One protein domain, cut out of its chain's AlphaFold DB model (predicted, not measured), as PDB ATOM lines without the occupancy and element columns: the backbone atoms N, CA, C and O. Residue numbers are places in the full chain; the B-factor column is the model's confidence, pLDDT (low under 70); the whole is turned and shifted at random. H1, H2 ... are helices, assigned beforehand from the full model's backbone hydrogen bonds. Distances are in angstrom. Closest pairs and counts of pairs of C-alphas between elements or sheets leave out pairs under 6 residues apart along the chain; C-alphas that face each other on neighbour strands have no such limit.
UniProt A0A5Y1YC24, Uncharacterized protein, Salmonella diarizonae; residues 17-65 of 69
ATOM      1  N   ASN A  17      23.011  -5.051 -23.413       80.50
ATOM      2  CA  ASN A  17      23.516  -5.145 -22.040       80.50
ATOM      3  C   ASN A  17      24.515  -6.298 -21.866       80.50
ATOM      4  O   ASN A  17      25.629  -6.084 -21.400       80.50
ATOM      5  N   GLN A  18      24.158  -7.508 -22.306       83.75
ATOM      6  CA  GLN A  18      25.031  -8.674 -22.161       83.75
ATOM      7  C   GLN A  18      26.341  -8.477 -22.928       83.75
ATOM      8  O   GLN A  18      27.416  -8.778 -22.413       83.75
ATOM      9  N   ARG A  19      26.280  -7.932 -24.151       87.19
ATOM     10  CA  ARG A  19      27.496  -7.665 -24.926       87.19
ATOM     11  C   ARG A  19      28.340  -6.550 -24.308       87.19
ATOM     12  O   ARG A  19      29.558  -6.683 -24.267       87.19
ATOM     13  N   PHE A  20      27.708  -5.506 -23.780       89.69
ATOM     14  CA  PHE A  20      28.374  -4.407 -23.087       89.69
ATOM     15  C   PHE A  20      29.175  -4.893 -21.868       89.69
ATOM     16  O   PHE A  20      30.369  -4.605 -21.761       89.69
ATOM     17  N   PHE A  21      28.565  -5.680 -20.977       90.25
ATOM     18  CA  PHE A  21      29.226  -6.156 -19.756       90.25
ATOM     19  C   PHE A  21      30.232  -7.296 -19.993       90.25
ATOM     20  O   PHE A  21      31.168  -7.476 -19.204       90.25
ATOM     21  N   ASN A  22      30.113  -8.007 -21.119       91.88
ATOM     22  CA  ASN A  22      31.104  -8.991 -21.559       91.88
ATOM     23  C   ASN A  22      32.381  -8.365 -22.139       91.88
ATOM     24  O   ASN A  22      33.412  -9.035 -22.182       91.88
ATOM     25  N   ILE A  23      32.358  -7.095 -22.560       92.56
ATOM     26  CA  ILE A  23      33.582  -6.386 -22.955       92.56
ATOM     27  C   ILE A  23      34.445  -6.189 -21.710       92.56
ATOM     28  O   ILE A  23      34.043  -5.493 -20.774       92.56
ATOM     29  N   ARG A  24      35.624  -6.819 -21.708       93.50
ATOM     30  CA  ARG A  24      36.635  -6.744 -20.649       93.50
ATOM     31  C   ARG A  24      38.014  -6.807 -21.291       93.50
ATOM     32  O   ARG A  24      38.313  -7.755 -22.012       93.50
ATOM     33  N   VAL A  25      38.837  -5.796 -21.045       94.81
ATOM     34  CA  VAL A  25      40.208  -5.728 -21.561       94.81
ATOM     35  C   VAL A  25      41.178  -6.033 -20.426       94.81
ATOM     36  O   VAL A  25      41.036  -5.491 -19.332       94.81
ATOM     37  N   PHE A  26      42.164  -6.890 -20.691       94.31
ATOM     38  CA  PHE A  26      43.210  -7.266 -19.739       94.31
ATOM     39  C   PHE A  26      44.584  -6.954 -20.334       94.31
ATOM     40  O   PHE A  26      44.835  -7.249 -21.503       94.31
ATOM     41  N   THR A  27      45.455  -6.292 -19.573       88.25
ATOM     42  CA  THR A  27      46.823  -5.942 -19.989       88.25
ATOM     43  C   THR A  27      47.693  -5.554 -18.777       88.25
ATOM     44  O   THR A  27      47.686  -4.391 -18.379       88.25
ATOM     45  N   PRO A  28      48.456  -6.481 -18.156       89.25
ATOM     46  CA  PRO A  28      48.231  -7.933 -18.103       89.25
ATOM     47  C   PRO A  28      47.042  -8.306 -17.192       89.25
ATOM     48  O   PRO A  28      46.484  -9.391 -17.308       89.25
ATOM     49  N   TRP A  29      46.625  -7.381 -16.324       92.56
ATOM     50  CA  TRP A  29      45.457  -7.480 -15.445       92.56
ATOM     51  C   TRP A  29      44.291  -6.674 -16.009       92.56
ATOM     52  O   TRP A  29      44.442  -5.995 -17.023       92.56
ATOM     53  N   TYR A  30      43.123  -6.731 -15.368       93.50
ATOM     54  CA  TYR A  30      41.964  -5.961 -15.816       93.50
ATOM     55  C   TYR A  30      42.322  -4.479 -15.997       93.50
ATOM     56  O   TYR A  30      42.914  -3.863 -15.113       93.50
ATOM     57  N   ASN A  31      41.970  -3.929 -17.160       96.56
ATOM     58  CA  ASN A  31      42.282  -2.568 -17.574       96.56
ATOM     59  C   ASN A  31      40.970  -1.768 -17.681       96.56
ATOM     60  O   ASN A  31      40.301  -1.813 -18.725       96.56
ATOM     61  N   PRO A  32      40.569  -1.052 -16.609       94.62
ATOM     62  CA  PRO A  32      39.333  -0.278 -16.596       94.62
ATOM     63  C   PRO A  32      39.277   0.794 -17.698       94.62
ATOM     64  O   PRO A  32      38.264   0.845 -18.395       94.62
ATOM     65  N   PRO A  33      40.332   1.605 -17.940       95.44
ATOM     66  CA  PRO A  33      40.313   2.600 -19.016       95.44
ATOM     67  C   PRO A  33      40.114   2.001 -20.415       95.44
ATOM     68  O   PRO A  33      39.298   2.496 -21.198       95.44
ATOM     69  N   ALA A  34      40.824   0.916 -20.739       96.00
ATOM     70  CA  ALA A  34      40.689   0.264 -22.041       96.00
ATOM     71  C   ALA A  34      39.318  -0.409 -22.204       96.00
ATOM     72  O   ALA A  34      38.722  -0.368 -23.286       96.00
ATOM     73  N   THR A  35      38.780  -0.969 -21.118       96.38
ATOM     74  CA  THR A  35      37.423  -1.525 -21.086       96.38
ATOM     75  C   THR A  35      36.378  -0.440 -21.335       96.38
ATOM     76  O   THR A  35      35.545  -0.603 -22.228       96.38
ATOM     77  N   ALA A  36      36.472   0.703 -20.648       96.19
ATOM     78  CA  ALA A  36      35.555   1.827 -20.816       96.19
ATOM     79  C   ALA A  36      35.559   2.364 -22.253       96.19
ATOM     80  O   ALA A  36      34.495   2.539 -22.846       96.19
ATOM     81  N   ARG A  37      36.742   2.540 -22.859       96.25
ATOM     82  CA  ARG A  37      36.867   2.970 -24.263       96.25
ATOM     83  C   ARG A  37      36.231   1.969 -25.233       96.25
ATOM     84  O   ARG A  37      35.544   2.367 -26.177       96.25
ATOM     85  N   THR A  38      36.431   0.674 -25.004       95.38
ATOM     86  CA  THR A  38      35.868  -0.379 -25.866       95.38
ATOM     87  C   THR A  38      34.346  -0.447 -25.730       95.38
ATOM     88  O   THR A  38      33.631  -0.517 -26.729       95.38
ATOM     89  N   ARG A  39      33.832  -0.328 -24.503       94.69
ATOM     90  CA  ARG A  39      32.398  -0.221 -24.206       94.69
ATOM     91  C   ARG A  39      31.759   1.011 -24.843       94.69
ATOM     92  O   ARG A  39      30.684   0.904 -25.424       94.69
ATOM     93  N   GLN A  40      32.432   2.159 -24.792       93.69
ATOM     94  CA  GLN A  40      31.962   3.388 -25.434       93.69
ATOM     95  C   GLN A  40      31.897   3.226 -26.953       93.69
ATOM     96  O   GLN A  40      30.899   3.586 -27.571       93.69
ATOM     97  N   THR A  41      32.928   2.623 -27.550       93.19
ATOM     98  CA  THR A  41      32.956   2.320 -28.987       93.19
ATOM     99  C   THR A  41      31.796   1.407 -29.375       93.19
ATOM    100  O   THR A  41      31.100   1.696 -30.341       93.19
ATOM    101  N   PHE A  42      31.533   0.358 -28.590       91.25
ATOM    102  CA  PHE A  42      30.392  -0.531 -28.800       91.25
ATOM    103  C   PHE A  42      29.054   0.219 -28.758       91.25
ATOM    104  O   PHE A  42      28.268   0.094 -29.694       91.25
ATOM    105  N   LEU A  43      28.810   1.043 -27.735       89.69
ATOM    106  CA  LEU A  43      27.575   1.830 -27.641       89.69
ATOM    107  C   LEU A  43      27.412   2.808 -28.813       89.69
ATOM    108  O   LEU A  43      26.300   2.986 -29.302       89.69
ATOM    109  N   ASN A  44      28.509   3.381 -29.312       89.75
ATOM    110  CA  ASN A  44      28.494   4.264 -30.478       89.75
ATOM    111  C   ASN A  44      28.128   3.552 -31.794       89.75
ATOM    112  O   ASN A  44      27.759   4.226 -32.751       89.75
ATOM    113  N   THR A  45      28.186   2.216 -31.853       88.06
ATOM    114  CA  THR A  45      27.698   1.447 -33.016       88.06
ATOM    115  C   THR A  45      26.182   1.245 -33.016       88.06
ATOM    116  O   THR A  45      25.614   0.856 -34.036       88.06
ATOM    117  N   CYS A  46      25.504   1.491 -31.890       84.19
ATOM    118  CA  CYS A  46      24.062   1.315 -31.791       84.19
ATOM    119  C   CYS A  46      23.313   2.439 -32.525       84.19
ATOM    120  O   CYS A  46      23.655   3.620 -32.429       84.19
ATOM    121  N   GLN A  47      22.232   2.084 -33.219       85.31
ATOM    122  CA  GLN A  47      21.346   3.069 -33.833       85.31
ATOM    123  C   GLN A  47      20.776   4.007 -32.754       85.31
ATOM    124  O   GLN A  47      20.307   3.559 -31.710       85.31
ATOM    125  N   GLY A  48      20.840   5.318 -32.995       83.88
ATOM    126  CA  GLY A  48      20.419   6.332 -32.022       83.88
ATOM    127  C   GLY A  48      21.487   6.736 -30.998       83.88
ATOM    128  O   GLY A  48      21.195   7.573 -30.143       83.88
ATOM    129  N   ALA A  49      22.719   6.220 -31.091       86.31
ATOM    130  CA  ALA A  49      23.816   6.600 -30.199       86.31
ATOM    131  C   ALA A  49      24.115   8.107 -30.212       86.31
ATOM    132  O   ALA A  49      24.243   8.718 -29.154       86.31
ATOM    133  N   ALA A  50      24.153   8.719 -31.400       85.81
ATOM    134  CA  ALA A  50      24.408  10.154 -31.549       85.81
ATOM    135  C   ALA A  50      23.345  11.017 -30.846       85.81
ATOM    136  O   ALA A  50      23.678  11.999 -30.191       85.81
ATOM    137  N   ILE A  51      22.072  10.615 -30.929       91.69
ATOM    138  CA  ILE A  51      20.950  11.318 -30.286       91.69
ATOM    139  C   ILE A  51      21.021  11.161 -28.760       91.69
ATOM    140  O   ILE A  51      20.728  12.093 -28.019       91.69
ATOM    141  N   ASN A  52      21.452   9.992 -28.279       86.88
ATOM    142  CA  ASN A  52      21.491   9.647 -26.856       86.88
ATOM    143  C   ASN A  52      22.876   9.836 -26.218       86.88
ATOM    144  O   ASN A  52      23.154   9.239 -25.177       86.88
ATOM    145  N   HIS A  53      23.748  10.654 -26.813       88.19
ATOM    146  CA  HIS A  53      25.154  10.758 -26.414       88.19
ATOM    147  C   HIS A  53      25.339  11.044 -24.913       88.19
ATOM    148  O   HIS A  53      26.147  10.389 -24.256       88.19
ATOM    149  N   ALA A  54      24.542  11.952 -24.338       90.44
ATOM    150  CA  ALA A  54      24.585  12.259 -22.906       90.44
ATOM    151  C   ALA A  54      24.280  11.028 -22.030       90.44
ATOM    152  O   ALA A  54      25.002  10.743 -21.073       90.44
ATOM    153  N   THR A  55      23.263  10.246 -22.396       89.94
ATOM    154  CA  THR A  55      22.919   8.997 -21.706       89.94
ATOM    155  C   THR A  55      24.034   7.963 -21.839       89.94
ATOM    156  O   THR A  55      24.379   7.309 -20.856       89.94
ATOM    157  N   LEU A  56      24.650   7.836 -23.020       90.31
ATOM    158  CA  LEU A  56      25.785   6.928 -23.213       90.31
ATOM    159  C   LEU A  56      26.979   7.322 -22.337       90.31
ATOM    160  O   LEU A  56      27.612   6.448 -21.746       90.31
ATOM    161  N   MET A  57      27.259   8.621 -22.192       92.81
ATOM    162  CA  MET A  57      28.310   9.094 -21.289       92.81
ATOM    163  C   MET A  57      28.018   8.731 -19.832       92.81
ATOM    164  O   MET A  57      28.921   8.255 -19.150       92.81
ATOM    165  N   LEU A  58      26.773   8.870 -19.368       93.25
ATOM    166  CA  LEU A  58      26.378   8.453 -18.015       93.25
ATOM    167  C   LEU A  58      26.528   6.938 -17.811       93.25
ATOM    168  O   LEU A  58      27.015   6.499 -16.770       93.25
ATOM    169  N   ILE A  59      26.170   6.128 -18.813       90.44
ATOM    170  CA  ILE A  59      26.369   4.671 -18.778       90.44
ATOM    171  C   ILE A  59      27.860   4.338 -18.667       90.44
ATOM    172  O   ILE A  59      28.241   3.503 -17.850       90.44
ATOM    173  N   ILE A  60      28.722   5.000 -19.440       94.69
ATOM    174  CA  ILE A  60      30.173   4.781 -19.381       94.69
ATOM    175  C   ILE A  60      30.770   5.268 -18.060       94.69
ATOM    176  O   ILE A  60      31.618   4.580 -17.496       94.69
ATOM    177  N   GLN A  61      30.311   6.395 -17.519       93.88
ATOM    178  CA  GLN A  61      30.743   6.869 -16.204       93.88
ATOM    179  C   GLN A  61      30.370   5.880 -15.096       93.88
ATOM    180  O   GLN A  61      31.188   5.601 -14.227       93.88
ATOM    181  N   ARG A  62      29.157   5.319 -15.145       92.06
ATOM    182  CA  ARG A  62      28.655   4.419 -14.101       92.06
ATOM    183  C   ARG A  62      29.175   2.988 -14.224       92.06
ATOM    184  O   ARG A  62      29.454   2.353 -13.214       92.06
ATOM    185  N   TYR A  63      29.293   2.484 -15.450       92.44
ATOM    186  CA  TYR A  63      29.531   1.066 -15.722       92.44
ATOM    187  C   TYR A  63      30.723   0.799 -16.637       92.44
ATOM    188  O   TYR A  63      31.151  -0.340 -16.757       92.44
ATOM    189  N   GLY A  64      31.287   1.802 -17.312       92.06
ATOM    190  CA  GLY A  64      32.341   1.605 -18.314       92.06
ATOM    191  C   GLY A  64      33.634   1.026 -17.738       92.06
ATOM    192  O   GLY A  64      34.303   0.245 -18.407       92.06
ATOM    193  N   TYR A  65      33.945   1.358 -16.487       94.75
ATOM    194  CA  TYR A  65      35.180   0.958 -15.808       94.75
ATOM    195  C   TYR A  65      35.014  -0.308 -14.960       94.75
ATOM    196  O   TYR A  65      36.001  -0.959 -14.620       94.75
TER     197      TYR A  65
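What this domain is: This is residues 17 to 65 of the 69 residues of an uncharacterized protein of Salmonella diarizonae (UniProt A0A5Y1YC24). A small rod of three helices: H2 and H3 fold back on each other as a slightly splayed helical hairpin, and the short H1 lies beside residues 39 to 43 of H2, with the three centres making a triangle. The two links lie toward opposite ends of the long axis, with Pro 28 in one and Ile 51 in the other. The printed part has 49 residues with three named helices, H1, H2 and H3 in chain order, and no named strand; its class is all helix. It is compact, with a radius of gyration of the C-alphas of 10.7 A, and spans 35 by 17 by 14 A.

Where its parts are: Find C-alpha 17 at (23.516, -5.145, -22.040); here the printed part begins with H1, residues 17 to 22, 8.5 A from first to last C-alpha. Go on past nine residues to C-alpha 32 at (39.333, -0.278, -16.596), where H2 begins. H2, residues 32 to 44, is the longest helix by residues, with 13, and measures 18.2 A from first to last C-alpha. After eight more residues comes H3, residues 53 to 64, 14.2 A from first to last C-alpha; look for its last C-alpha, that of Gly 64, at (32.341, 1.605, -18.314).

How they stand to each other: Begin with H1, which only just touches H2, with 3 pairs of C-alphas within 8 A. Look at Phe 20 and Arg 39 for their closest C-alphas, 5.9 A apart; H2 touches H1 with residues 39 to 43 alone. H1 and H2 form a helical hairpin, running opposite ways at a shallow tilt of 34 degrees, only just short of steep. Next, compare H2 with H3: they touch with 13 pairs of C-alphas within 8 A, and the closest C-alphas, those of Ala 36 and Gly 64, are 4.1 A apart. H2 and H3 form a second helical hairpin, opposite ways at a shallow tilt of 33 degrees, only just short of steep. H1 and H3 are only just apart, their closest C-alphas being 8.3 A from each other. In H1, H2 and H3 you will find every backbone O i to N i+4 pair within hydrogen-bond range.

The domain as a whole: The two C-alphas farthest apart are those of Pro 28 and Ile 51, at 35.5 A, while those of Asn 17 and Tyr 65, the first and last printed, are 14.6 A apart. The links H1 to H2 and H2 to H3 are both short. The printed part has no cut. Read the B-factor column for the model's confidence: the mean pLDDT of the printed part is 91.2, and no printed residue is under 70.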